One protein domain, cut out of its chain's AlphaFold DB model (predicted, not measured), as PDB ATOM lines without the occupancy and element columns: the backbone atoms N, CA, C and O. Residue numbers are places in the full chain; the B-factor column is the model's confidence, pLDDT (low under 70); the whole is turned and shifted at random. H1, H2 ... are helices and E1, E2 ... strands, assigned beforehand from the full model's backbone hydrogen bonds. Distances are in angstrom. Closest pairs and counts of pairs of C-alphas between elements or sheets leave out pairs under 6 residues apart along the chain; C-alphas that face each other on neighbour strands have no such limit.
ATOM      1  N   PHE A 246      62.744  68.679-107.299       96.94
ATOM      2  CA  PHE A 246      61.988  67.873-106.355       96.94
ATOM      3  C   PHE A 246      62.908  67.444-105.212       96.94
ATOM      4  O   PHE A 246      63.965  66.868-105.461       96.94
ATOM      5  N   ILE A 247      62.503  67.730-103.976       97.81
ATOM      6  CA  ILE A 247      63.318  67.455-102.789       97.81
ATOM      7  C   ILE A 247      62.708  66.422-101.850       97.81
ATOM      8  O   ILE A 247      63.388  66.049-100.911       97.81
ATOM      9  N   GLY A 248      61.477  65.953-102.094       97.25
ATOM     10  CA  GLY A 248      60.856  64.851-101.354       97.25
ATOM     11  C   GLY A 248      59.359  65.045-101.089       97.25
ATOM     12  O   GLY A 248      58.711  65.939-101.642       97.25
ATOM     13  N   TRP A 249      58.802  64.204-100.224       97.44
ATOM     14  CA  TRP A 249      57.378  64.117 -99.908       97.44
ATOM     15  C   TRP A 249      57.041  64.661 -98.516       97.44
ATOM     16  O   TRP A 249      57.768  64.446 -97.551       97.44
ATOM     17  N   HIS A 250      55.899  65.333 -98.390       96.31
ATOM     18  CA  HIS A 250      55.348  65.810 -97.123       96.31
ATOM     19  C   HIS A 250      53.884  65.387 -96.976       96.31
ATOM     20  O   HIS A 250      53.079  65.619 -97.878       96.31
ATOM     21  N   GLY A 251      53.523  64.805 -95.834       94.69
ATOM     22  CA  GLY A 251      52.142  64.460 -95.499       94.69
ATOM     23  C   GLY A 251      51.450  65.541 -94.678       94.69
ATOM     24  O   GLY A 251      51.953  65.923 -93.624       94.69
ATOM     25  N   THR A 252      50.287  66.016 -95.122       94.56
ATOM     26  CA  THR A 252      49.524  67.073 -94.438       94.56
ATOM     27  C   THR A 252      48.011  66.933 -94.641       94.56
ATOM     28  O   THR A 252      47.532  65.920 -95.149       94.56
ATOM     29  N   ASN A 253      47.247  67.943 -94.230       93.81
ATOM     30  CA  ASN A 253      45.804  68.040 -94.424       93.81
ATOM     31  C   ASN A 253      45.410  69.025 -95.548       93.81
ATOM     32  O   ASN A 253      46.212  69.845 -96.004       93.81
ATOM     33  N   SER A 254      44.154  68.961 -95.999       94.44
ATOM     34  CA  SER A 254      43.618  69.798 -97.085       94.44
ATOM     35  C   SER A 254      43.701  71.294 -96.847       94.44
ATOM     36  O   SER A 254      43.924  72.033 -97.803       94.44
ATOM     37  N   ASP A 255      43.562  71.746 -95.607       93.56
ATOM     38  CA  ASP A 255      43.562  73.175 -95.297       93.56
ATOM     39  C   ASP A 255      44.973  73.749 -95.425       93.56
ATOM     40  O   ASP A 255      45.177  74.798 -96.041       93.56
ATOM     41  N   THR A 256      45.969  73.011 -94.929       92.75
ATOM     42  CA  THR A 256      47.389  73.359 -95.068       92.75
ATOM     43  C   THR A 256      47.825  73.298 -96.530       92.75
ATOM     44  O   THR A 256      48.463  74.229 -97.025       92.75
ATOM     45  N   ALA A 257      47.424  72.250 -97.255       95.31
ATOM     46  CA  ALA A 257      47.702  72.121 -98.682       95.31
ATOM     47  C   ALA A 257      47.094  73.278 -99.496       95.31
ATOM     48  O   ALA A 257      47.778  73.883-100.324       95.31
ATOM     49  N   ALA A 258      45.831  73.632 -99.234       95.12
ATOM     50  CA  ALA A 258      45.161  74.756 -99.886       95.12
ATOM     51  C   ALA A 258      45.838  76.093 -99.549       95.12
ATOM     52  O   ALA A 258      46.009  76.938-100.431       95.12
ATOM     53  N   PHE A 259      46.278  76.269 -98.301       94.62
ATOM     54  CA  PHE A 259      47.028  77.448 -97.879       94.62
ATOM     55  C   PHE A 259      48.354  77.588 -98.642       94.62
ATOM     56  O   PHE A 259      48.635  78.662 -99.180       94.62
ATOM     57  N   TRP A 260      49.145  76.519 -98.766       95.81
ATOM     58  CA  TRP A 260      50.394  76.545 -99.542       95.81
ATOM     59  C   TRP A 260      50.161  76.782-101.030       95.81
ATOM     60  O   TRP A 260      50.885  77.572-101.640       95.81
ATOM     61  N   ALA A 261      49.125  76.165-101.604       95.69
ATOM     62  CA  ALA A 261      48.737  76.400-102.991       95.69
ATOM     63  C   ALA A 261      48.358  77.873-103.226       95.69
ATOM     64  O   ALA A 261      48.803  78.475-104.201       95.69
ATOM     65  N   GLN A 262      47.605  78.484-102.304       96.12
ATOM     66  CA  GLN A 262      47.239  79.900-102.375       96.12
ATOM     67  C   GLN A 262      48.460  80.822-102.244       96.12
ATOM     68  O   GLN A 262      48.537  81.850-102.919       96.12
ATOM     69  N   LYS A 263      49.400  80.484-101.360       96.12
ATOM     70  CA  LYS A 263      50.609  81.280-101.115       96.12
ATOM     71  C   LYS A 263      51.672  81.116-102.197       96.12
ATOM     72  O   LYS A 263      52.523  81.992-102.338       96.12
ATOM     73  N   GLY A 264      51.652  80.006-102.933       96.56
ATOM     74  CA  GLY A 264      52.712  79.655-103.876       96.56
ATOM     75  C   GLY A 264      54.063  79.437-103.188       96.56
ATOM     76  O   GLY A 264      55.111  79.670-103.795       96.56
ATOM     77  N   GLN A 265      54.050  79.068-101.904       96.44
ATOM     78  CA  GLN A 265      55.234  78.742-101.112       96.44
ATOM     79  C   GLN A 265      54.866  77.972 -99.844       96.44
ATOM     80  O   GLN A 265      53.717  78.013 -99.400       96.44
ATOM     81  N   LEU A 266      55.861  77.324 -99.239       94.88
ATOM     82  CA  LEU A 266      55.713  76.773 -97.897       94.88
ATOM     83  C   LEU A 266      55.706  77.917 -96.876       94.88
ATOM     84  O   LEU A 266      56.654  78.697 -96.758       94.88
ATOM     85  N   GLU A 267      54.622  78.021 -96.123       91.19
ATOM     86  CA  GLU A 267      54.461  79.021 -95.072       91.19
ATOM     87  C   GLU A 267      53.634  78.414 -93.937       91.19
ATOM     88  O   GLU A 267      52.812  77.522 -94.154       91.19
ATOM     89  N   LYS A 268      53.842  78.891 -92.712       84.44
ATOM     90  CA  LYS A 268      52.992  78.505 -91.588       84.44
ATOM     91  C   LYS A 268      51.614  79.171 -91.744       84.44
ATOM     92  O   LYS A 268      51.572  80.397 -91.878       84.44
ATOM     93  N   PRO A 269      50.494  78.427 -91.699       79.12
ATOM     94  CA  PRO A 269      49.163  79.027 -91.692       79.12
ATOM     95  C   PRO A 269      49.019  80.024 -90.530       79.12
ATOM     96  O   PRO A 269      49.330  79.707 -89.386       79.12
ATOM     97  N   VAL A 270      48.574  81.251 -90.827       72.12
ATOM     98  CA  VAL A 270      48.410  82.339 -89.832       72.12
ATOM     99  C   VAL A 270      47.007  82.324 -89.186       72.12
ATOM    100  O   VAL A 270      46.772  82.990 -88.183       72.12
ATOM    101  N   LYS A 271      46.064  81.557 -89.751       58.44
ATOM    102  CA  LYS A 271      44.673  81.372 -89.283       58.44
ATOM    103  C   LYS A 271      44.528  79.953 -88.709       58.44
ATOM    104  O   LYS A 271      45.069  79.049 -89.327       58.44
ATOM    105  N   ALA A 272      43.818  79.662 -87.622       43.97
ATOM    106  CA  ALA A 272      43.049  80.456 -86.663       43.97
ATOM    107  C   ALA A 272      43.203  79.782 -85.274       43.97
ATOM    108  O   ALA A 272      43.441  78.585 -85.201       43.97
ATOM    109  N   ASP A 273      43.119  80.564 -84.198       46.84
ATOM    110  CA  ASP A 273      43.082  80.156 -82.774       46.84
ATOM    111  C   ASP A 273      44.381  79.753 -82.056       46.84
ATOM    112  O   ASP A 273      44.399  79.656 -80.827       46.84
ATOM    113  N   GLY A 274      45.525  79.702 -82.741       46.16
ATOM    114  CA  GLY A 274      46.802  79.616 -82.038       46.16
ATOM    115  C   GLY A 274      48.006  79.859 -82.929       46.16
ATOM    116  O   GLY A 274      48.380  78.997 -83.717       46.16
ATOM    117  N   LEU A 275      48.706  80.982 -82.714       44.22
ATOM    118  CA  LEU A 275      50.024  81.331 -83.293       44.22
ATOM    119  C   LEU A 275      51.069  80.202 -83.182       44.22
ATOM    120  O   LEU A 275      52.124  80.216 -83.820       44.22
ATOM    121  N   PHE A 276      50.771  79.191 -82.385       45.06
ATOM    122  CA  PHE A 276      51.674  78.161 -81.976       45.06
ATOM    123  C   PHE A 276      51.231  76.730 -82.304       45.06
ATOM    124  O   PHE A 276      52.053  75.841 -82.126       45.06
ATOM    125  N   ASP A 277      50.027  76.494 -82.823       46.97
ATOM    126  CA  ASP A 277      49.483  75.130 -82.944       46.97
ATOM    127  C   ASP A 277      50.278  74.274 -83.949       46.97
ATOM    128  O   ASP A 277      50.803  73.216 -83.625       46.97
ATOM    129  N   PHE A 278      50.591  74.837 -85.120       48.19
ATOM    130  CA  PHE A 278      51.445  74.174 -86.118       48.19
ATOM    131  C   PHE A 278      52.928  74.008 -85.691       48.19
ATOM    132  O   PHE A 278      53.669  73.277 -86.332       48.19
ATOM    133  N   ILE A 279      53.397  74.676 -84.623       47.78
ATOM    134  CA  ILE A 279      54.759  74.469 -84.061       47.78
ATOM    135  C   ILE A 279      54.691  73.804 -82.661       47.78
ATOM    136  O   ILE A 279      55.712  73.629 -82.006       47.78
ATOM    137  N   GLY A 280      53.509  73.402 -82.180       44.91
ATOM    138  CA  GLY A 280      53.357  72.764 -80.866       44.91
ATOM    139  C   GLY A 280      53.695  73.653 -79.658       44.91
ATOM    140  O   GLY A 280      54.143  73.152 -78.634       44.91
ATOM    141  N   LEU A 281      53.510  74.971 -79.752       41.38
ATOM    142  CA  LEU A 281      53.741  75.920 -78.644       41.38
ATOM    143  C   LEU A 281      52.416  76.515 -78.096       41.38
ATOM    144  O   LEU A 281      52.409  77.559 -77.442       41.38
ATOM    145  N   GLY A 282      51.271  75.944 -78.497       44.09
ATOM    146  CA  GLY A 282      49.947  76.429 -78.121       44.09
ATOM    147  C   GLY A 282      49.758  76.308 -76.612       44.09
ATOM    148  O   GLY A 282      50.069  75.258 -76.060       44.09
ATOM    149  N   PRO A 283      49.231  77.332 -75.917       40.72
ATOM    150  CA  PRO A 283      49.167  77.339 -74.454       40.72
ATOM    151  C   PRO A 283      48.210  76.294 -73.844       40.72
ATOM    152  O   PRO A 283      48.063  76.268 -72.625       40.72
ATOM    153  N   LYS A 284      47.536  75.458 -74.651       44.59
ATOM    154  CA  LYS A 284      46.555  74.463 -74.176       44.59
ATOM    155  C   LYS A 284      46.608  73.087 -74.849       44.59
ATOM    156  O   LYS A 284      45.857  72.212 -74.436       44.59
ATOM    157  N   SER A 285      47.477  72.855 -75.829       40.59
ATOM    158  CA  SER A 285      47.668  71.514 -76.386       40.59
ATOM    159  C   SER A 285      48.828  70.847 -75.653       40.59
ATOM    160  O   SER A 285      49.997  71.100 -75.949       40.59
ATOM    161  N   SER A 286      48.519  70.006 -74.670       37.38
ATOM    162  CA  SER A 286      49.468  69.018 -74.166       37.38
ATOM    163  C   SER A 286      49.958  68.166 -75.345       37.38
ATOM    164  O   SER A 286      49.212  67.341 -75.861       37.38
ATOM    165  N   SER A 287      51.186  68.433 -75.799       38.38
ATOM    166  CA  SER A 287      52.016  67.541 -76.624       38.38
ATOM    167  C   SER A 287      51.362  66.938 -77.879       38.38
ATOM    168  O   SER A 287      51.486  65.744 -78.122       38.38
ATOM    169  N   GLY A 288      50.687  67.757 -78.686       35.88
ATOM    170  CA  GLY A 288      50.205  67.371 -80.015       35.88
ATOM    171  C   GLY A 288      50.830  68.254 -81.084       35.88
ATOM    172  O   GLY A 288      50.178  69.151 -81.604       35.88
ATOM    173  N   THR A 289      52.115  68.045 -81.377       46.69
ATOM    174  CA  THR A 289      52.736  68.533 -82.616       46.69
ATOM    175  C   THR A 289      51.994  67.931 -83.814       46.69
ATOM    176  O   THR A 289      51.172  67.031 -83.667       46.69
ATOM    177  N   SER A 290      52.243  68.426 -85.021       48.78
ATOM    178  CA  SER A 290      51.677  67.907 -86.268       48.78
ATOM    179  C   SER A 290      52.130  66.468 -86.577       48.78
ATOM    180  O   SER A 290      52.803  66.264 -87.577       48.78
ATOM    181  N   GLY A 291      51.813  65.483 -85.729       50.22
ATOM    182  CA  GLY A 291      52.037  64.036 -85.864       50.22
ATOM    183  C   GLY A 291      53.488  63.548 -85.972       50.22
ATOM    184  O   GLY A 291      53.766  62.420 -85.590       50.22
ATOM    185  N   ALA A 292      54.396  64.369 -86.490       57.25
ATOM    186  CA  ALA A 292      55.823  64.134 -86.545       57.25
ATOM    187  C   ALA A 292      56.455  64.881 -85.372       57.25
ATOM    188  O   ALA A 292      56.368  66.110 -85.260       57.25
ATOM    189  N   ASP A 293      57.034  64.118 -84.461       64.62
ATOM    190  CA  ASP A 293      57.852  64.631 -83.378       64.62
ATOM    191  C   ASP A 293      58.964  65.541 -83.928       64.62
ATOM    192  O   ASP A 293      59.416  65.396 -85.069       64.62
ATOM    193  N   ALA A 294      59.422  66.515 -83.135       83.00
ATOM    194  CA  ALA A 294      60.473  67.456 -83.534       83.00
ATOM    195  C   ALA A 294      61.873  66.790 -83.533       83.00
ATOM    196  O   ALA A 294      62.846  67.337 -82.996       83.00
ATOM    197  N   GLU A 295      61.970  65.598 -84.132       91.44
ATOM    198  CA  GLU A 295      63.094  64.665 -84.069       91.44
ATOM    199  C   GLU A 295      64.430  65.245 -84.517       91.44
ATOM    200  O   GLU A 295      65.470  64.841 -84.004       91.44
ATOM    201  N   ILE A 296      64.427  66.198 -85.448       94.94
ATOM    202  CA  ILE A 296      65.630  66.912 -85.888       94.94
ATOM    203  C   ILE A 296      65.477  68.432 -85.795       94.94
ATOM    204  O   ILE A 296      66.307  69.190 -86.297       94.94
ATOM    205  N   GLY A 297      64.469  68.896 -85.056       93.25
ATOM    206  CA  GLY A 297      64.239  70.302 -84.741       93.25
ATOM    207  C   GLY A 297      63.042  70.920 -85.470       93.25
ATOM    208  O   GLY A 297      62.312  70.244 -86.185       93.25
ATOM    209  N   PRO A 298      62.801  72.222 -85.266       90.81
ATOM    210  CA  PRO A 298      61.599  72.880 -85.767       90.81
ATOM    211  C   PRO A 298      61.669  73.160 -87.274       90.81
ATOM    212  O   PRO A 298      62.635  73.750 -87.761       90.81
ATOM    213  N   GLY A 299      60.596  72.837 -88.000       92.19
ATOM    214  CA  GLY A 299      60.433  73.201 -89.406       92.19
ATOM    215  C   GLY A 299      59.419  72.325 -90.139       92.19
ATOM    216  O   GLY A 299      58.608  71.648 -89.509       92.19
ATOM    217  N   VAL A 300      59.451  72.366 -91.472       94.25
ATOM    218  CA  VAL A 300      58.618  71.501 -92.321       94.25
ATOM    219  C   VAL A 300      59.389  70.225 -92.632       94.25
ATOM    220  O   VAL A 300      60.462  70.285 -93.228       94.25
ATOM    221  N   TYR A 301      58.834  69.088 -92.228       95.69
ATOM    222  CA  TYR A 301      59.429  67.771 -92.431       95.69
ATOM    223  C   TYR A 301      59.169  67.261 -93.841       95.69
ATOM    224  O   TYR A 301      58.047  67.344 -94.326       95.69
ATOM    225  N   VAL A 302      60.177  66.707 -94.496       96.50
ATOM    226  CA  VAL A 302      60.053  66.098 -95.820       96.50
ATOM    227  C   VAL A 302      60.782  64.761 -95.778       96.50
ATOM    228  O   VAL A 302      61.889  64.685 -95.261       96.50
ATOM    229  N   THR A 303      60.190  63.704 -96.310       96.94
ATOM    230  CA  THR A 303      60.794  62.369 -96.382       96.94
ATOM    231  C   THR A 303      61.072  61.994 -97.833       96.94
ATOM    232  O   THR A 303      60.444  62.527 -98.748       96.94
ATOM    233  N   ASP A 304      62.055  61.133 -98.055       96.75
ATOM    234  CA  ASP A 304      62.308  60.537 -99.367       96.75
ATOM    235  C   ASP A 304      61.349  59.369 -99.679       96.75
ATOM    236  O   ASP A 304      61.261  58.942-100.829       96.75
ATOM    237  N   ASP A 305      60.556  58.924 -98.698       95.50
ATOM    238  CA  ASP A 305      59.604  57.821 -98.818       95.50
ATOM    239  C   ASP A 305      58.151  58.323 -98.928       95.50
ATOM    240  O   ASP A 305      57.604  59.012 -98.061       95.50
ATOM    241  N   GLN A 306      57.503  57.970-100.036       95.00
ATOM    242  CA  GLN A 306      56.135  58.387-100.325       95.00
ATOM    243  C   GLN A 306      55.101  57.765 -99.379       95.00
ATOM    244  O   GLN A 306      54.162  58.459 -98.976       95.00
ATOM    245  N   ASP A 307      55.253  56.494 -99.020       93.62
ATOM    246  CA  ASP A 307      54.278  55.768 -98.205       93.62
ATOM    247  C   ASP A 307      54.303  56.279 -96.764       93.62
ATOM    248  O   ASP A 307      53.253  56.493 -96.146       93.62
ATOM    249  N   ILE A 308      55.497  56.603 -96.266       93.50
ATOM    250  CA  ILE A 308      55.678  57.293 -94.987       93.50
ATOM    251  C   ILE A 308      54.957  58.648 -94.998       93.50
ATOM    252  O   ILE A 308      54.197  58.961 -94.075       93.50
ATOM    253  N   ALA A 309      55.131  59.456 -96.050       94.75
ATOM    254  CA  ALA A 309      54.432  60.735 -96.164       94.75
ATOM    255  C   ALA A 309      52.902  60.561 -96.225       94.75
ATOM    256  O   ALA A 309      52.167  61.343 -95.617       94.75
ATOM    257  N   ILE A 310      52.397  59.526 -96.901       93.88
ATOM    258  CA  ILE A 310      50.963  59.205 -96.923       93.88
ATOM    259  C   ILE A 310      50.462  58.830 -95.522       93.88
ATOM    260  O   ILE A 310      49.387  59.282 -95.111       93.88
ATOM    261  N   ALA A 311      51.222  58.046 -94.755       92.62
ATOM    262  CA  ALA A 311      50.869  57.713 -93.376       92.62
ATOM    263  C   ALA A 311      50.752  58.978 -92.505       92.62
ATOM    264  O   ALA A 311      49.750  59.160 -91.804       92.62
ATOM    265  N   PHE A 312      51.707  59.908 -92.624       93.06
ATOM    266  CA  PHE A 312      51.638  61.203 -91.942       93.06
ATOM    267  C   PHE A 312      50.443  62.051 -92.389       93.06
ATOM    268  O   PHE A 312      49.789  62.659 -91.543       93.06
ATOM    269  N   ALA A 313      50.100  62.055 -93.680       93.38
ATOM    270  CA  ALA A 313      48.929  62.768 -94.192       93.38
ATOM    271  C   ALA A 313      47.623  62.261 -93.558       93.38
ATOM    272  O   ALA A 313      46.789  63.055 -93.116       93.38
ATOM    273  N   ASN A 314      47.461  60.938 -93.468       92.25
ATOM    274  CA  ASN A 314      46.289  60.312 -92.854       92.25
ATOM    275  C   ASN A 314      46.194  60.618 -91.355       92.25
ATOM    276  O   ASN A 314      45.128  61.003 -90.868       92.25
ATOM    277  N   ASN A 315      47.313  60.513 -90.634       90.25
ATOM    278  CA  ASN A 315      47.368  60.868 -89.216       90.25
ATOM    279  C   ASN A 315      47.036  62.350 -89.000       90.25
ATOM    280  O   ASN A 315      46.267  62.685 -88.100       90.25
ATOM    281  N   ASN A 316      47.548  63.234 -89.860       88.94
ATOM    282  CA  ASN A 316      47.296  64.667 -89.770       88.94
ATOM    283  C   ASN A 316      45.821  65.020 -90.040       88.94
ATOM    284  O   ASN A 316      45.235  65.819 -89.310       88.94
ATOM    285  N   ALA A 317      45.189  64.394 -91.034       89.44
ATOM    286  CA  ALA A 317      43.761  64.579 -91.293       89.44
ATOM    287  C   ALA A 317      42.887  64.051 -90.142       89.44
ATOM    288  O   ALA A 317      41.881  64.666 -89.799       89.44
ATOM    289  N   LYS A 318      43.291  62.951 -89.490       88.81
ATOM    290  CA  LYS A 318      42.582  62.402 -88.322       88.81
ATOM    291  C   LYS A 318      42.572  63.369 -87.132       88.81
ATOM    292  O   LYS A 318      41.562  63.451 -86.440       88.81
ATOM    293  N   VAL A 319      43.671  64.091 -86.896       85.19
ATOM    294  CA  VAL A 319      43.764  65.073 -85.796       85.19
ATOM    295  C   VAL A 319      43.151  66.436 -86.143       85.19
ATOM    296  O   VAL A 319      42.930  67.232 -85.237       85.19
ATOM    297  N   ASN A 320      42.825  66.693 -87.416       83.44
ATOM    298  CA  ASN A 320      42.183  67.925 -87.891       83.44
ATOM    299  C   ASN A 320      40.798  67.618 -88.499       83.44
ATOM    300  O   ASN A 320      40.679  67.455 -89.721       83.44
ATOM    301  N   PRO A 321      39.733  67.525 -87.676       88.12
ATOM    302  CA  PRO A 321      38.391  67.194 -88.145       88.12
ATOM    303  C   PRO A 321      37.915  68.111 -89.278       88.12
ATOM    304  O   PRO A 321      38.113  69.320 -89.240       88.12
ATOM    305  N   GLY A 322      37.251  67.532 -90.281       91.56
ATOM    306  CA  GLY A 322      36.738  68.272 -91.442       91.56
ATOM    307  C   GLY A 322      37.751  68.469 -92.572       91.56
ATOM    308  O   GLY A 322      37.373  68.947 -93.640       91.56
ATOM    309  N   THR A 323      39.000  68.044 -92.382       92.81
ATOM    310  CA  THR A 323      40.025  68.053 -93.430       92.81
ATOM    311  C   THR A 323      40.199  66.673 -94.073       92.81
ATOM    312  O   THR A 323      39.749  65.653 -93.547       92.81
ATOM    313  N   THR A 324      40.837  66.626 -95.243       94.44
ATOM    314  CA  THR A 324      41.214  65.372 -95.926       94.44
ATOM    315  C   THR A 324      42.729  65.218 -95.973       94.44
ATOM    316  O   THR A 324      43.447  66.218 -95.977       94.44
ATOM    317  N   ALA A 325      43.222  63.979 -96.024       94.19
ATOM    318  CA  ALA A 325      44.650  63.698 -96.136       94.19
ATOM    319  C   ALA A 325      45.198  64.171 -97.490       94.19
ATOM    320  O   ALA A 325      44.595  63.946 -98.546       94.19
ATOM    321  N   GLN A 326      46.349  64.836 -97.456       95.19
ATOM    322  CA  GLN A 326      47.044  65.356 -98.627       95.19
ATOM    323  C   GLN A 326      48.511  64.941 -98.609       95.19
ATOM    324  O   GLN A 326      49.231  65.175 -97.639       95.19
ATOM    325  N   LEU A 327      48.961  64.377 -99.721       95.88
ATOM    326  CA  LEU A 327      50.360  64.120-100.009       95.88
ATOM    327  C   LEU A 327      50.900  65.274-100.851       95.88
ATOM    328  O   LEU A 327      50.393  65.538-101.936       95.88
ATOM    329  N   CYS A 328      51.945  65.942-100.388       96.75
ATOM    330  CA  CYS A 328      52.562  67.060-101.081       96.75
ATOM    331  C   CYS A 328      53.961  66.695-101.574       96.75
ATOM    332  O   CYS A 328      54.835  66.354-100.783       96.75
ATOM    333  N   ALA A 329      54.189  66.824-102.879       97.12
ATOM    334  CA  ALA A 329      55.526  66.853-103.447       97.12
ATOM    335  C   ALA A 329      56.157  68.222-103.189       97.12
ATOM    336  O   ALA A 329      55.599  69.250-103.590       97.12
ATOM    337  N   VAL A 330      57.306  68.246-102.524       97.81
ATOM    338  CA  VAL A 330      58.007  69.477-102.163       97.81
ATOM    339  C   VAL A 330      59.111  69.757-103.168       97.81
ATOM    340  O   VAL A 330      59.892  68.879-103.528       97.81
ATOM    341  N   PHE A 331      59.186  71.011-103.604       97.94
ATOM    342  CA  PHE A 331      60.168  71.472-104.571       97.94
ATOM    343  C   PHE A 331      60.944  72.665-104.037       97.94
ATOM    344  O   PHE A 331      60.346  73.608-103.509       97.94
ATOM    345  N   ALA A 332      62.253  72.678-104.257       97.69
ATOM    346  CA  ALA A 332      63.007  73.918-104.252       97.69
ATOM    347  C   ALA A 332      62.619  74.735-105.489       97.69
ATOM    348  O   ALA A 332      62.538  74.201-106.595       97.69
ATOM    349  N   LYS A 333      62.397  76.044-105.326       96.62
ATOM    350  CA  LYS A 333      62.074  76.948-106.449       96.62
ATOM    351  C   LYS A 333      63.210  77.064-107.470       96.62
ATOM    352  O   LYS A 333      62.966  77.529-108.576       96.62
ATOM    353  N   SER A 334      64.414  76.685-107.056       96.25
ATOM    354  CA  SER A 334      65.675  76.861-107.752       96.25
ATOM    355  C   SER A 334      66.589  75.676-107.448       96.25
ATOM    356  O   SER A 334      66.990  75.497-106.294       96.25
ATOM    357  N   SER A 335      66.900  74.871-108.461       95.19
ATOM    358  CA  SER A 335      67.846  73.757-108.356       95.19
ATOM    359  C   SER A 335      69.256  74.265-108.068       95.19
ATOM    360  O   SER A 335      69.941  73.740-107.190       95.19
ATOM    361  N   ALA A 336      69.673  75.350-108.727       94.81
ATOM    362  CA  ALA A 336      71.007  75.905-108.529       94.81
ATOM    363  C   ALA A 336      71.191  76.401-107.085       94.81
ATOM    364  O   ALA A 336      72.171  76.050-106.422       94.81
ATOM    365  N   ASN A 337      70.224  77.162-106.565       95.88
ATOM    366  CA  ASN A 337      70.237  77.647-105.186       95.88
ATOM    367  C   ASN A 337      70.116  76.488-104.192       95.88
ATOM    368  O   ASN A 337      70.834  76.485-103.192       95.88
ATOM    369  N   TRP A 338      69.264  75.490-104.474       97.19
ATOM    370  CA  TRP A 338      69.180  74.281-103.660       97.19
ATOM    371  C   TRP A 338      70.537  73.616-103.555       97.19
ATOM    372  O   TRP A 338      71.021  73.471-102.445       97.19
ATOM    373  N   ARG A 339      71.191  73.281-104.666       96.00
ATOM    374  CA  ARG A 339      72.454  72.529-104.665       96.00
ATOM    375  C   ARG A 339      73.629  73.313-104.080       96.00
ATOM    376  O   ARG A 339      74.433  72.737-103.352       96.00
ATOM    377  N   THR A 340      73.716  74.619-104.335       94.56
ATOM    378  CA  THR A 340      74.943  75.391-104.047       94.56
ATOM    379  C   THR A 340      74.847  76.350-102.861       94.56
ATOM    380  O   THR A 340      75.796  76.451-102.080       94.56
ATOM    381  N   ALA A 341      73.725  77.049-102.697       96.44
ATOM    382  CA  ALA A 341      73.620  78.175-101.770       96.44
ATOM    383  C   ALA A 341      72.885  77.813-100.473       96.44
ATOM    384  O   ALA A 341      73.301  78.234 -99.389       96.44
ATOM    385  N   ILE A 342      71.840  76.983-100.544       97.69
ATOM    386  CA  ILE A 342      71.166  76.471 -99.349       97.69
ATOM    387  C   ILE A 342      72.084  75.460 -98.667       97.69
ATOM    388  O   ILE A 342      72.407  74.399 -99.205       97.69
ATOM    389  N   ARG A 343      72.501  75.790 -97.445       98.12
ATOM    390  CA  ARG A 343      73.391  74.942 -96.657       98.12
ATOM    391  C   ARG A 343      72.624  73.796 -96.012       98.12
ATOM    392  O   ARG A 343      71.505  73.980 -95.530       98.12
ATOM    393  N   LYS A 344      73.260  72.627 -95.986       98.31
ATOM    394  CA  LYS A 344      72.661  71.367 -95.546       98.31
ATOM    395  C   LYS A 344      73.639  70.620 -94.649       98.31
ATOM    396  O   LYS A 344      74.844  70.655 -94.898       98.31
ATOM    397  N   ALA A 345      73.122  69.949 -93.631       98.12
ATOM    398  CA  ALA A 345      73.913  69.122 -92.730       98.12
ATOM    399  C   ALA A 345      73.162  67.839 -92.389       98.12
ATOM    400  O   ALA A 345      71.961  67.880 -92.105       98.12
ATOM    401  N   PHE A 346      73.879  66.722 -92.375       97.88
ATOM    402  CA  PHE A 346      73.375  65.458 -91.868       97.88
ATOM    403  C   PHE A 346      73.546  65.411 -90.343       97.88
ATOM    404  O   PHE A 346      74.626  65.674 -89.808       97.88
ATOM    405  N   ILE A 347      72.456  65.133 -89.634       97.69
ATOM    406  CA  ILE A 347      72.402  65.038 -88.178       97.69
ATOM    407  C   ILE A 347      72.746  63.601 -87.776       97.69
ATOM    408  O   ILE A 347      72.105  62.669 -88.269       97.69
ATOM    409  N   PRO A 348      73.727  63.400 -86.881       96.31
ATOM    410  CA  PRO A 348      74.112  62.070 -86.442       96.31
ATOM    411  C   PRO A 348      72.996  61.424 -85.614       96.31
ATOM    412  O   PRO A 348      72.247  62.101 -84.903       96.31
ATOM    413  N   GLU A 349      72.888  60.098 -85.692       94.88
ATOM    414  CA  GLU A 349      71.758  59.336 -85.140       94.88
ATOM    415  C   GLU A 349      71.559  59.513 -83.629       94.88
ATOM    416  O   GLU A 349      70.434  59.445 -83.140       94.88
ATOM    417  N   ASN A 350      72.635  59.763 -82.880       95.25
ATOM    418  CA  ASN A 350      72.582  60.009 -81.438       95.25
ATOM    419  C   ASN A 350      71.951  61.364 -81.071       95.25
ATOM    420  O   ASN A 350      71.670  61.607 -79.899       95.25
ATOM    421  N   LEU A 351      71.746  62.248 -82.052       96.12
ATOM    422  CA  LEU A 351      71.069  63.535 -81.892       96.12
ATOM    423  C   LEU A 351      69.654  63.538 -82.494       96.12
ATOM    424  O   LEU A 351      68.954  64.548 -82.381       96.12
ATOM    425  N   VAL A 352      69.216  62.440 -83.117       95.19
ATOM    426  CA  VAL A 352      67.851  62.277 -83.641       95.19
ATOM    427  C   VAL A 352      66.918  61.824 -82.513       95.19
ATOM    428  O   VAL A 352      67.255  60.923 -81.748       95.19
ATOM    429  N   GLY A 353      65.750  62.459 -82.401       91.75
ATOM    430  CA  GLY A 353      64.685  62.093 -81.459       91.75
ATOM    431  C   GLY A 353      63.983  63.301 -80.834       91.75
ATOM    432  O   GLY A 353      64.461  64.430 -80.921       91.75
ATOM    433  N   ASP A 354      62.839  63.102 -80.191       88.50
ATOM    434  CA  ASP A 354      62.147  64.160 -79.441       88.50
ATOM    435  C   ASP A 354      61.967  63.745 -77.976       88.50
ATOM    436  O   ASP A 354      62.246  62.615 -77.566       88.50
ATOM    437  N   SER A 355      61.561  64.695 -77.144       89.56
ATOM    438  CA  SER A 355      61.219  64.435 -75.758       89.56
ATOM    439  C   SER A 355      60.048  65.307 -75.336       89.56
ATOM    440  O   SER A 355      60.041  66.516 -75.566       89.56
ATOM    441  N   SER A 356      59.092  64.704 -74.628       87.12
ATOM    442  CA  SER A 356      58.031  65.437 -73.930       87.12
ATOM    443  C   SER A 356      58.582  66.337 -72.813       87.12
ATOM    444  O   SER A 356      57.950  67.323 -72.437       87.12
ATOM    445  N   ASN A 357      59.786  66.049 -72.302       91.19
ATOM    446  CA  ASN A 357      60.475  66.908 -71.349       91.19
ATOM    447  C   ASN A 357      61.107  68.109 -72.073       91.19
ATOM    448  O   ASN A 357      62.076  67.964 -72.824       91.19
ATOM    449  N   ALA A 358      60.599  69.310 -71.788       88.44
ATOM    450  CA  ALA A 358      61.037  70.551 -72.427       88.44
ATOM    451  C   ALA A 358      62.548  70.827 -72.285       88.44
ATOM    452  O   ALA A 358      63.170  71.320 -73.226       88.44
ATOM    453  N   ALA A 359      63.159  70.483 -71.144       93.38
ATOM    454  CA  ALA A 359      64.591  70.680 -70.927       93.38
ATOM    455  C   ALA A 359      65.425  69.719 -71.786       93.38
ATOM    456  O   ALA A 359      66.378  70.151 -72.437       93.38
ATOM    457  N   LYS A 360      65.031  68.440 -71.859       93.88
ATOM    458  CA  LYS A 360      65.695  67.447 -72.720       93.88
ATOM    459  C   LYS A 360      65.527  67.787 -74.203       93.88
ATOM    460  O   LYS A 360      66.490  67.699 -74.961       93.88
ATOM    461  N   LYS A 361      64.342  68.250 -74.609       91.19
ATOM    462  CA  LYS A 361      64.080  68.751 -75.966       91.19
ATOM    463  C   LYS A 361      64.982  69.934 -76.326       91.19
ATOM    464  O   LYS A 361      65.617  69.926 -77.378       91.19
ATOM    465  N   ALA A 362      65.098  70.919 -75.434       92.25
ATOM    466  CA  ALA A 362      65.999  72.056 -75.624       92.25
ATOM    467  C   ALA A 362      67.475  71.625 -75.673       92.25
ATOM    468  O   ALA A 362      68.242  72.146 -76.481       92.25
ATOM    469  N   GLN A 363      67.879  70.654 -74.848       96.12
ATOM    470  CA  GLN A 363      69.230  70.092 -74.866       96.12
ATOM    471  C   GLN A 363      69.548  69.414 -76.206       96.12
ATOM    472  O   GLN A 363      70.605  69.685 -76.775       96.12
ATOM    473  N   LEU A 364      68.639  68.580 -76.724       95.56
ATOM    474  CA  LEU A 364      68.792  67.929 -78.029       95.56
ATOM    475  C   LEU A 364      68.899  68.956 -79.159       95.56
ATOM    476  O   LEU A 364      69.809  68.871 -79.980       95.56
ATOM    477  N   GLU A 365      68.032  69.970 -79.172       95.44
ATOM    478  CA  GLU A 365      68.099  71.015 -80.197       95.44
ATOM    479  C   GLU A 365      69.402  71.821 -80.104       95.44
ATOM    480  O   GLU A 365      70.051  72.061 -81.122       95.44
ATOM    481  N   ASN A 366      69.856  72.174 -78.899       96.88
ATOM    482  CA  ASN A 366      71.142  72.848 -78.715       96.88
ATOM    483  C   ASN A 366      72.319  71.990 -79.205       96.88
ATOM    484  O   ASN A 366      73.232  72.524 -79.839       96.88
ATOM    485  N   ALA A 367      72.290  70.677 -78.959       96.94
ATOM    486  CA  ALA A 367      73.308  69.748 -79.444       96.94
ATOM    487  C   ALA A 367      73.309  69.653 -80.980       96.94
ATOM    488  O   ALA A 367      74.373  69.734 -81.593       96.94
ATOM    489  N   ARG A 368      72.133  69.591 -81.623       97.25
ATOM    490  CA  ARG A 368      72.019  69.655 -83.093       97.25
ATOM    491  C   ARG A 368      72.568  70.959 -83.646       97.25
ATOM    492  O   ARG A 368      73.324  70.943 -84.609       97.25
ATOM    493  N   LEU A 369      72.209  72.093 -83.048       96.94
ATOM    494  CA  LEU A 369      72.704  73.397 -83.488       96.94
ATOM    495  C   LEU A 369      74.223  73.518 -83.304       96.94
ATOM    496  O   LEU A 369      74.876  74.153 -84.130       96.94
ATOM    497  N   ALA A 370      74.793  72.922 -82.254       97.12
ATOM    498  CA  ALA A 370      76.240  72.854 -82.061       97.12
ATOM    499  C   ALA A 370      76.917  72.005 -83.150       97.12
ATOM    500  O   ALA A 370      77.877  72.479 -83.757       97.12
ATOM    501  N   HIS A 371      76.369  70.825 -83.453       96.75
ATOM    502  CA  HIS A 371      76.825  69.975 -84.559       96.75
ATOM    503  C   HIS A 371      76.788  70.719 -85.898       96.75
ATOM    504  O   HIS A 371      77.792  70.816 -86.593       96.75
ATOM    505  N   VAL A 372      75.660  71.356 -86.225       97.50
ATOM    506  CA  VAL A 372      75.499  72.118 -87.474       97.50
ATOM    507  C   VAL A 372      76.527  73.248 -87.598       97.50
ATOM    508  O   VAL A 372      77.043  73.477 -88.689       97.50
ATOM    509  N   LYS A 373      76.860  73.945 -86.502       97.00
ATOM    510  CA  LYS A 373      77.904  74.989 -86.519       97.00
ATOM    511  C   LYS A 373      79.287  74.434 -86.862       97.00
ATOM    512  O   LYS A 373      80.075  75.155 -87.466       97.00
ATOM    513  N   GLN A 374      79.581  73.201 -86.453       96.69
ATOM    514  CA  GLN A 374      80.842  72.522 -86.755       96.69
ATOM    515  C   GLN A 374      80.850  71.990 -88.191       96.69
ATOM    516  O   GLN A 374      81.791  72.258 -88.934       96.69
ATOM    517  N   ALA A 375      79.778  71.306 -88.595       96.50
ATOM    518  CA  ALA A 375      79.635  70.711 -89.920       96.50
ATOM    519  C   ALA A 375      79.561  71.761 -91.041       96.50
ATOM    520  O   ALA A 375      80.038  71.537 -92.153       96.50
ATOM    521  N   VAL A 376      78.957  72.919 -90.759       96.88
ATOM    522  CA  VAL A 376      78.735  73.992 -91.734       96.88
ATOM    523  C   VAL A 376      79.160  75.341 -91.136       96.88
ATOM    524  O   VAL A 376      78.314  76.145 -90.727       96.88
ATOM    525  N   PRO A 377      80.471  75.627 -91.078       95.94
ATOM    526  CA  PRO A 377      80.967  76.866 -90.496       95.94
ATOM    527  C   PRO A 377      80.551  78.091 -91.324       95.94
ATOM    528  O   PRO A 377      80.358  78.024 -92.538       95.94
ATOM    529  N   GLY A 378      80.429  79.239 -90.652       96.06
ATOM    530  CA  GLY A 378      80.166  80.531 -91.297       96.06
ATOM    531  C   GLY A 378      78.697  80.834 -91.607       96.06
ATOM    532  O   GLY A 378      78.409  81.912 -92.123       96.06
ATOM    533  N   VAL A 379      77.759  79.946 -91.262       95.81
ATOM    534  CA  VAL A 379      76.316  80.193 -91.424       95.81
ATOM    535  C   VAL A 379      75.537  80.045 -90.122       95.81
ATOM    536  O   VAL A 379      75.967  79.405 -89.163       95.81
ATOM    537  N   SER A 380      74.355  80.661 -90.078       96.69
ATOM    538  CA  SER A 380      73.447  80.552 -88.938       96.69
ATOM    539  C   SER A 380      72.849  79.145 -88.879       96.69
ATOM    540  O   SER A 380      72.051  78.776 -89.740       96.69
ATOM    541  N   ALA A 381      73.203  78.355 -87.862       96.94
ATOM    542  CA  ALA A 381      72.738  76.970 -87.725       96.94
ATOM    543  C   ALA A 381      71.204  76.785 -87.797       96.94
ATOM    544  O   ALA A 381      70.765  75.844 -88.453       96.94
ATOM    545  N   PRO A 382      70.363  77.680 -87.237       96.00
ATOM    546  CA  PRO A 382      68.907  77.608 -87.403       96.00
ATOM    547  C   PRO A 382      68.390  77.792 -88.839       96.00
ATOM    548  O   PRO A 382      67.200  77.620 -89.069       96.00
ATOM    549  N   SER A 383      69.233  78.198 -89.794       96.88
ATOM    550  CA  SER A 383      68.870  78.352 -91.216       96.88
ATOM    551  C   SER A 383      69.338  77.197 -92.104       96.88
ATOM    552  O   SER A 383      69.032  77.177 -93.292       96.88
ATOM    553  N   VAL A 384      70.073  76.236 -91.539       98.12
ATOM    554  CA  VAL A 384      70.602  75.075 -92.264       98.12
ATOM    555  C   VAL A 384      69.528  73.997 -92.354       98.12
ATOM    556  O   VAL A 384      68.885  73.678 -91.352       98.12
ATOM    557  N   VAL A 385      69.353  73.413 -93.539       98.25
ATOM    558  CA  VAL A 385      68.485  72.240 -93.719       98.25
ATOM    559  C   VAL A 385      69.142  71.043 -93.053       98.25
ATOM    560  O   VAL A 385      70.303  70.724 -93.318       98.25
ATOM    561  N   LYS A 386      68.391  70.380 -92.186       98.00
ATOM    562  CA  LYS A 386      68.879  69.239 -91.418       98.00
ATOM    563  C   LYS A 386      68.362  67.967 -92.066       98.00
ATOM    564  O   LYS A 386      67.163  67.880 -92.303       98.00
ATOM    565  N   PHE A 387      69.241  67.015 -92.333       98.19
ATOM    566  CA  PHE A 387      68.906  65.675 -92.818       98.19
ATOM    567  C   PHE A 387      69.134  64.659 -91.706       98.19
ATOM    568  O   PHE A 387      70.017  64.854 -90.875       98.19
ATOM    569  N   SER A 388      68.382  63.569 -91.691       97.25
ATOM    570  CA  SER A 388      68.697  62.396 -90.877       97.25
ATOM    571  C   SER A 388      68.072  61.142 -91.469       97.25
ATOM    572  O   SER A 388      67.244  61.206 -92.379       97.25
ATOM    573  N   LEU A 389      68.423  59.989 -90.908       96.38
ATOM    574  CA  LEU A 389      67.592  58.804 -91.065       96.38
ATOM    575  C   LEU A 389      66.315  58.977 -90.238       96.38
ATOM    576  O   LEU A 389      66.359  59.491 -89.116       96.38
ATOM    577  N   LEU A 390      65.189  58.580 -90.819       93.56
ATOM    578  CA  LEU A 390      63.914  58.422 -90.131       93.56
ATOM    579  C   LEU A 390      63.808  57.002 -89.567       93.56
ATOM    580  O   LEU A 390      63.510  56.817 -88.393       93.56
ATOM    581  N   ASN A 391      64.129  55.995 -90.383       91.44
ATOM    582  CA  ASN A 391      64.155  54.600 -89.957       91.44
ATOM    583  C   ASN A 391      65.525  53.978 -90.248       91.44
ATOM    584  O   ASN A 391      66.000  53.952 -91.383       91.44
ATOM    585  N   ARG A 392      66.164  53.441 -89.205       88.88
ATOM    586  CA  ARG A 392      67.508  52.846 -89.290       88.88
ATOM    587  C   ARG A 392      67.533  51.496 -89.994       88.88
ATOM    588  O   ARG A 392      68.577  51.139 -90.535       88.88
ATOM    589  N   ILE A 393      66.419  50.768 -89.962       91.38
ATOM    590  CA  ILE A 393      66.272  49.446 -90.573       91.38
ATOM    591  C   ILE A 393      66.040  49.624 -92.069       91.38
ATOM    592  O   ILE A 393      66.797  49.099 -92.876       91.38
ATOM    593  N   THR A 394      65.049  50.436 -92.444       91.81
ATOM    594  CA  THR A 394      64.706  50.647 -93.860       91.81
ATOM    595  C   THR A 394      65.573  51.700 -94.549       91.81
ATOM    596  O   THR A 394      65.455  51.893 -95.753       91.81
ATOM    597  N   LYS A 395      66.447  52.387 -93.797       93.75
ATOM    598  CA  LYS A 395      67.323  53.474 -94.272       93.75
ATOM    599  C   LYS A 395      66.569  54.616 -94.968       93.75
ATOM    600  O   LYS A 395      67.161  55.350 -95.757       93.75
ATOM    601  N   THR A 396      65.290  54.791 -94.645       94.69
ATOM    602  CA  THR A 396      64.491  55.924 -95.125       94.69
ATOM    603  C   THR A 396      64.960  57.205 -94.459       94.69
ATOM    604  O   THR A 396      65.314  57.230 -93.271       94.69
ATOM    605  N   GLY A 397      65.009  58.269 -95.243       96.44
ATOM    606  CA  GLY A 397      65.496  59.567 -94.838       96.44
ATOM    607  C   GLY A 397      64.368  60.538 -94.508       96.44
ATOM    608  O   GLY A 397      63.238  60.465 -94.999       96.44
ATOM    609  N   GLN A 398      64.718  61.526 -93.697       97.06
ATOM    610  CA  GLN A 398      63.938  62.740 -93.524       97.06
ATOM    611  C   GLN A 398      64.842  63.968 -93.579       97.06
ATOM    612  O   GLN A 398      66.043  63.905 -93.309       97.06
ATOM    613  N   LEU A 399      64.248  65.103 -93.914       97.75
ATOM    614  CA  LEU A 399      64.849  66.414 -93.772       97.75
ATOM    615  C   LEU A 399      63.864  67.377 -93.121       97.75
ATOM    616  O   LEU A 399      62.649  67.199 -93.201       97.75
ATOM    617  N   VAL A 400      64.395  68.432 -92.512       97.06
ATOM    618  CA  VAL A 400      63.614  69.551 -91.986       97.06
ATOM    619  C   VAL A 400      64.030  70.835 -92.675       97.06
ATOM    620  O   VAL A 400      65.198  71.229 -92.633       97.06
ATOM    621  N   LEU A 401      63.042  71.508 -93.267       96.62
ATOM    622  CA  LEU A 401      63.158  72.848 -93.827       96.62
ATOM    623  C   LEU A 401      62.906  73.886 -92.725       96.62
ATOM    624  O   LEU A 401      61.768  74.007 -92.251       96.62
ATOM    625  N   PRO A 402      63.922  74.664 -92.313       95.31
ATOM    626  CA  PRO A 402      63.735  75.698 -91.311       95.31
ATOM    627  C   PRO A 402      62.806  76.803 -91.808       95.31
ATOM    628  O   PRO A 402      62.867  77.214 -92.968       95.31
ATOM    629  N   ALA A 403      61.999  77.359 -90.902       91.31
ATOM    630  CA  ALA A 403      61.024  78.411 -91.217       91.31
ATOM    631  C   ALA A 403      61.639  79.655 -91.889       91.31
ATOM    632  O   ALA A 403      60.955  80.372 -92.612       91.31
ATOM    633  N   THR A 404      62.930  79.914 -91.673       94.00
ATOM    634  CA  THR A 404      63.658  81.050 -92.258       94.00
ATOM    635  C   THR A 404      63.860  80.941 -93.769       94.00
ATOM    636  O   THR A 404      64.144  81.957 -94.398       94.00
ATOM    637  N   ILE A 405      63.710  79.746 -94.353       96.19
ATOM    638  CA  ILE A 405      63.949  79.505 -95.783       96.19
ATOM    639  C   ILE A 405      62.762  78.863 -96.510       96.19
ATOM    640  O   ILE A 405      62.865  78.590 -97.703       96.19
ATOM    641  N   THR A 406      61.623  78.629 -95.849       95.12
ATOM    642  CA  THR A 406      60.465  77.948 -96.467       95.12
ATOM    643  C   THR A 406      59.894  78.704 -97.673       95.12
ATOM    644  O   THR A 406      59.351  78.095 -98.591       95.12
ATOM    645  N   ASN A 407      60.095  80.024 -97.741       96.50
ATOM    646  CA  ASN A 407      59.737  80.851 -98.896       96.50
ATOM    647  C   ASN A 407      60.505  80.486-100.186       96.50
ATOM    648  O   ASN A 407      60.085  80.878-101.278       96.50
ATOM    649  N   GLN A 408      61.600  79.728-100.083       97.44
ATOM    650  CA  GLN A 408      62.384  79.214-101.214       97.44
ATOM    651  C   GLN A 408      61.834  77.890-101.767       97.44
ATOM    652  O   GLN A 408      62.362  77.367-102.747       97.44
ATOM    653  N   PHE A 409      60.753  77.373-101.177       97.94
ATOM    654  CA  PHE A 409      60.152  76.093-101.532       97.94
ATOM    655  C   PHE A 409      58.683  76.254-101.907       97.94
ATOM    656  O   PHE A 409      58.010  77.204-101.501       97.94
ATOM    657  N   THR A 410      58.184  75.305-102.686       97.50
ATOM    658  CA  THR A 410      56.776  75.168-103.070       97.50
ATOM    659  C   THR A 410      56.310  73.741-102.850       97.50
ATOM    660  O   THR A 410      57.128  72.827-102.794       97.50
ATOM    661  N   ALA A 411      54.998  73.543-102.783       97.19
ATOM    662  CA  ALA A 411      54.393  72.223-102.734       97.19
ATOM    663  C   ALA A 411      53.384  72.041-103.869       97.19
ATOM    664  O   ALA A 411      52.631  72.962-104.191       97.19
ATOM    665  N   GLN A 412      53.350  70.837-104.433       96.31
ATOM    666  CA  GLN A 412      52.258  70.354-105.272       96.31
ATOM    667  C   GLN A 412      51.560  69.230-104.515       96.31
ATOM    668  O   GLN A 412      52.167  68.194-104.259       96.31
ATOM    669  N   CYS A 413      50.316  69.461-104.108       95.81
ATOM    670  CA  CYS A 413      49.592  68.549-103.233       95.81
ATOM    671  C   CYS A 413      48.533  67.751-103.988       95.81
ATOM    672  O   CYS A 413      47.860  68.262-104.885       95.81
ATOM    673  N   PHE A 414      48.390  66.500-103.580       94.81
ATOM    674  CA  PHE A 414      47.489  65.508-104.130       94.81
ATOM    675  C   PHE A 414      46.689  64.888-102.993       94.81
ATOM    676  O   PHE A 414      47.206  64.667-101.897       94.81
ATOM    677  N   LYS A 415      45.432  64.545-103.266       94.31
ATOM    678  CA  LYS A 415      44.598  63.844-102.296       94.31
ATOM    679  C   LYS A 415      45.183  62.454-102.025       94.31
ATOM    680  O   LYS A 415      45.430  61.707-102.969       94.31
ATOM    681  N   ALA A 416      45.397  62.125-100.756       90.56
ATOM    682  CA  ALA A 416      45.859  60.809-100.327       90.56
ATOM    683  C   ALA A 416      44.646  60.007 -99.841       90.56
ATOM    684  O   ALA A 416      44.237  60.120 -98.689       90.56
ATOM    685  N   ASP A 417      44.024  59.241-100.734       78.44
ATOM    686  CA  ASP A 417      42.861  58.421-100.393       78.44
ATOM    687  C   ASP A 417      43.300  56.989-100.060       78.44
ATOM    688  O   ASP A 417      43.866  56.288-100.895       78.44
ATOM    689  N   GLY A 418      43.015  56.535 -98.837       70.19
ATOM    690  CA  GLY A 418      43.094  55.112 -98.484       70.19
ATOM    691  C   GLY A 418      44.498  54.502 -98.491       70.19
ATOM    692  O   GLY A 418      44.623  53.296 -98.671       70.19
ATOM    693  N   GLY A 419      45.545  55.310 -98.305       70.50
ATOM    694  CA  GLY A 419      46.922  54.814 -98.225       70.50
ATOM    695  C   GLY A 419      47.633  54.650 -99.571       70.50
ATOM    696  O   GLY A 419      48.799  54.284 -99.576       70.50
ATOM    697  N   ALA A 420      46.975  54.943-100.697       74.31
ATOM    698  CA  ALA A 420      47.596  54.877-102.016       74.31
ATOM    699  C   ALA A 420      48.067  56.255-102.496       74.31
ATOM    700  O   ALA A 420      47.414  57.280-102.263       74.31
ATOM    701  N   ALA A 421      49.188  56.274-103.216       76.31
ATOM    702  CA  ALA A 421      49.658  57.471-103.890       76.31
ATOM    703  C   ALA A 421      48.699  57.875-105.021       76.31
ATOM    704  O   ALA A 421      48.171  57.035-105.755       76.31
ATOM    705  N   ALA A 422      48.459  59.177-105.167       78.81
ATOM    706  CA  ALA A 422      47.568  59.686-106.202       78.81
ATOM    707  C   ALA A 422      48.122  59.405-107.616       78.81
ATOM    708  O   ALA A 422      49.337  59.434-107.823       78.81
ATOM    709  N   PRO A 423      47.265  59.210-108.636       76.88
ATOM    710  CA  PRO A 423      47.725  59.080-110.015       76.88
ATOM    711  C   PRO A 423      48.628  60.252-110.435       76.88
ATOM    712  O   PRO A 423      48.277  61.416-110.250       76.88
ATOM    713  N   GLY A 424      49.780  59.943-111.038       77.81
ATOM    714  CA  GLY A 424      50.757  60.934-111.504       77.81
ATOM    715  C   GLY A 424      51.938  61.174-110.562       77.81
ATOM    716  O   GLY A 424      52.917  61.787-110.993       77.81
ATOM    717  N   THR A 425      51.909  60.653-109.331       82.44
ATOM    718  CA  THR A 425      53.062  60.708-108.416       82.44
ATOM    719  C   THR A 425      54.206  59.772-108.820       82.44
ATOM    720  O   THR A 425      55.348  59.980-108.431       82.44
ATOM    721  N   ASN A 426      53.931  58.785-109.670       84.56
ATOM    722  CA  ASN A 426      54.919  57.874-110.247       84.56
ATOM    723  C   ASN A 426      55.907  58.548-111.217       84.56
ATOM    724  O   ASN A 426      56.856  57.915-111.663       84.56
ATOM    725  N   LYS A 427      55.673  59.814-111.588       88.50
ATOM    726  CA  LYS A 427      56.579  60.598-112.445       88.50
ATOM    727  C   LYS A 427      57.705  61.280-111.670       88.50
ATOM    728  O   LYS A 427      58.600  61.852-112.285       88.50
ATOM    729  N   PHE A 428      57.618  61.289-110.345       89.81
ATOM    730  CA  PHE A 428      58.615  61.912-109.493       89.81
ATOM    731  C   PHE A 428      59.796  60.958-109.315       89.81
ATOM    732  O   PHE A 428      59.583  59.747-109.228       89.81
ATOM    733  N   PRO A 429      61.036  61.471-109.287       90.69
ATOM    734  CA  PRO A 429      62.198  60.615-109.133       90.69
ATOM    735  C   PRO A 429      62.190  59.971-107.745       90.69
ATOM    736  O   PRO A 429      61.868  60.620-106.749       90.69
ATOM    737  N   ALA A 430      62.572  58.699-107.692       90.81
ATOM    738  CA  ALA A 430      62.924  58.038-106.448       90.81
ATOM    739  C   ALA A 430      64.393  58.342-106.132       90.81
ATOM    740  O   ALA A 430      65.257  58.236-107.003       90.81
ATOM    741  N   PHE A 431      64.678  58.713-104.893       93.94
ATOM    742  CA  PHE A 431      66.036  58.852-104.379       93.94
ATOM    743  C   PHE A 431      66.050  58.506-102.894       93.94
ATOM    744  O   PHE A 431      65.000  58.366-102.277       93.94
ATOM    745  N   SER A 432      67.245  58.392-102.322       95.81
ATOM    746  CA  SER A 432      67.436  58.260-100.880       95.81
ATOM    747  C   SER A 432      68.368  59.360-100.389       95.81
ATOM    748  O   SER A 432      69.454  59.542-100.948       95.81
ATOM    749  N   TYR A 433      67.995  60.052 -99.311       95.81
ATOM    750  CA  TYR A 433      68.878  61.022 -98.649       95.81
ATOM    751  C   TYR A 433      70.143  60.373 -98.079       95.81
ATOM    752  O   TYR A 433      71.139  61.052 -97.819       95.81
ATOM    753  N   ASN A 434      70.123  59.054 -97.881       94.50
ATOM    754  CA  ASN A 434      71.286  58.306 -97.434       94.50
ATOM    755  C   ASN A 434      72.246  57.928 -98.578       94.50
ATOM    756  O   ASN A 434      73.355  57.473 -98.315       94.50
ATOM    757  N   GLY A 435      71.850  58.117 -99.840       95.12
ATOM    758  CA  GLY A 435      72.684  57.792-100.996       95.12
ATOM    759  C   GLY A 435      73.876  58.743-101.145       95.12
ATOM    760  O   GLY A 435      73.705  59.963-101.164       95.12
ATOM    761  N   ASN A 436      75.083  58.193-101.311       94.94
ATOM    762  CA  ASN A 436      76.317  58.980-101.443       94.94
ATOM    763  C   ASN A 436      76.278  59.961-102.632       94.94
ATOM    764  O   ASN A 436      76.703  61.112-102.510       94.94
ATOM    765  N   THR A 437      75.705  59.530-103.762       95.44
ATOM    766  CA  THR A 437      75.536  60.361-104.964       95.44
ATOM    767  C   THR A 437      74.713  61.608-104.663       95.44
ATOM    768  O   THR A 437      75.181  62.721-104.886       95.44
ATOM    769  N   LEU A 438      73.527  61.442-104.064       95.44
ATOM    770  CA  LEU A 438      72.646  62.563-103.742       95.44
ATOM    771  C   LEU A 438      73.287  63.502-102.715       95.44
ATOM    772  O   LEU A 438      73.224  64.718-102.868       95.44
ATOM    773  N   ARG A 439      73.945  62.950-101.686       96.19
ATOM    774  CA  ARG A 439      74.652  63.746-100.670       96.19
ATOM    775  C   ARG A 439      75.743  64.620-101.284       96.19
ATOM    776  O   ARG A 439      75.850  65.791-100.918       96.19
ATOM    777  N   THR A 440      76.499  64.072-102.231       96.44
ATOM    778  CA  THR A 440      77.541  64.801-102.966       96.44
ATOM    779  C   THR A 440      76.924  65.872-103.864       96.44
ATOM    780  O   THR A 440      77.290  67.043-103.771       96.44
ATOM    781  N   GLU A 441      75.927  65.507-104.671       95.75
ATOM    782  CA  GLU A 441      75.237  66.418-105.592       95.75
ATOM    783  C   GLU A 441      74.529  67.584-104.893       95.75
ATOM    784  O   GLU A 441      74.494  68.704-105.408       95.75
ATOM    785  N   TRP A 442      73.943  67.327-103.725       97.31
ATOM    786  CA  TRP A 442      73.253  68.331-102.922       97.31
ATOM    787  C   TRP A 442      74.170  69.024-101.916       97.31
ATOM    788  O   TRP A 442      73.687  69.870-101.159       97.31
ATOM    789  N   ASN A 443      75.467  68.706-101.900       97.31
ATOM    790  CA  ASN A 443      76.448  69.292-100.988       97.31
ATOM    791  C   ASN A 443      75.984  69.236 -99.517       97.31
ATOM    792  O   ASN A 443      75.912  70.252 -98.815       97.31
TER     793      ASN A 443
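Overview. This is residues 246 to 443 of the 453 residues of an uncharacterized protein of Dichomitus squalens (UniProt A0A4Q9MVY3). Two small sheets, E2 E6 E5 E4 and E1 E3 E7, stand only partly face to face with their strands crossed, E2 lying near the middle of the whole and next to E1. H2 and H1 pack on the three-strand sheet from its two faces, H4 packs on the E4 end of the four-strand sheet, and the short H3 and H5 lie far from the middle. The printed part has 198 residues with five named helices and seven named strands, in the order E1 H1 E2 H2 E3 H3 E4 H4 E5 E6 E7 H5; the four-strand sheet is mixed, the three-strand one antiparallel. The class is mixed, helices and strands, with under half of the residues in named elements. The whole is compact, with a radius of gyration of the C-alphas of 16.1 A and spans of 44 by 42 by 34 A.

Along the chain. One sheet has E2, residues 300 to 303, E6, 397 to 401, E5, 385 to 389, and E4, 344 to 346. The other has E1, 246 to 253, 20.1 A long from C-alpha 246 at (61.988, 67.873, -106.355), E3, 325 to 332, 22.5 A, and E7, 409 to 415, 19.8 A. The helices are H1, 254 to 263, H2, 306 to 319, 20.2 A, H3, 335 to 340, H4, 358 to 375, 25.5 A, and H5, 436 to 441, ending at C-alpha 441 at (75.237, 66.418, -105.592).

Arrangement. E6 is antiparallel to E2, with N 302 and O 399 2.8 A apart, and to E5 in a hairpin, with N 398 and O 388 2.9 A apart. E5 and E4 are parallel, with N 387 and O 345 2.9 A apart; E4, H4, E5 form a strand-helix-strand unit, a helix between two parallel neighbour strands, with a right-handed crossover. H4 is on this sheet, making two layers; its Val 372 and Ala 345 of E4 have the closest C-alphas, 6.3 A. The sheets form a sandwich, two sheets face to face, with strands at 73 degrees; the closest C-alphas of E1 and E2 are those of His 250 and Val 302, 4.9 A. In the strongly twisted second sheet, E3 is antiparallel to E1 (N 250 and O 328, 2.8 A) and to E7 (N 329 and O 412, 2.8 A). H2 and H1 make it three layers, helices on both faces, at heights over the sheet of 5.4 A and 8.4 A. H3 only grazes it; H3 and H5 are close but not clearly touching, C-alphas 339 and 441 being 6.8 A apart. In all five helices every O i to N i+4 pair is within hydrogen-bond range.

Size, cuts and confidence. The C-alphas farthest apart, of Gly 378 and Gly 418, are 45.5 A apart. The printed part has no cut. The long links are H1 to E2, E4 to H4 and E7 to H5. The mean pLDDT of the printed part is 87.9; residues 271 to 293 are under 70.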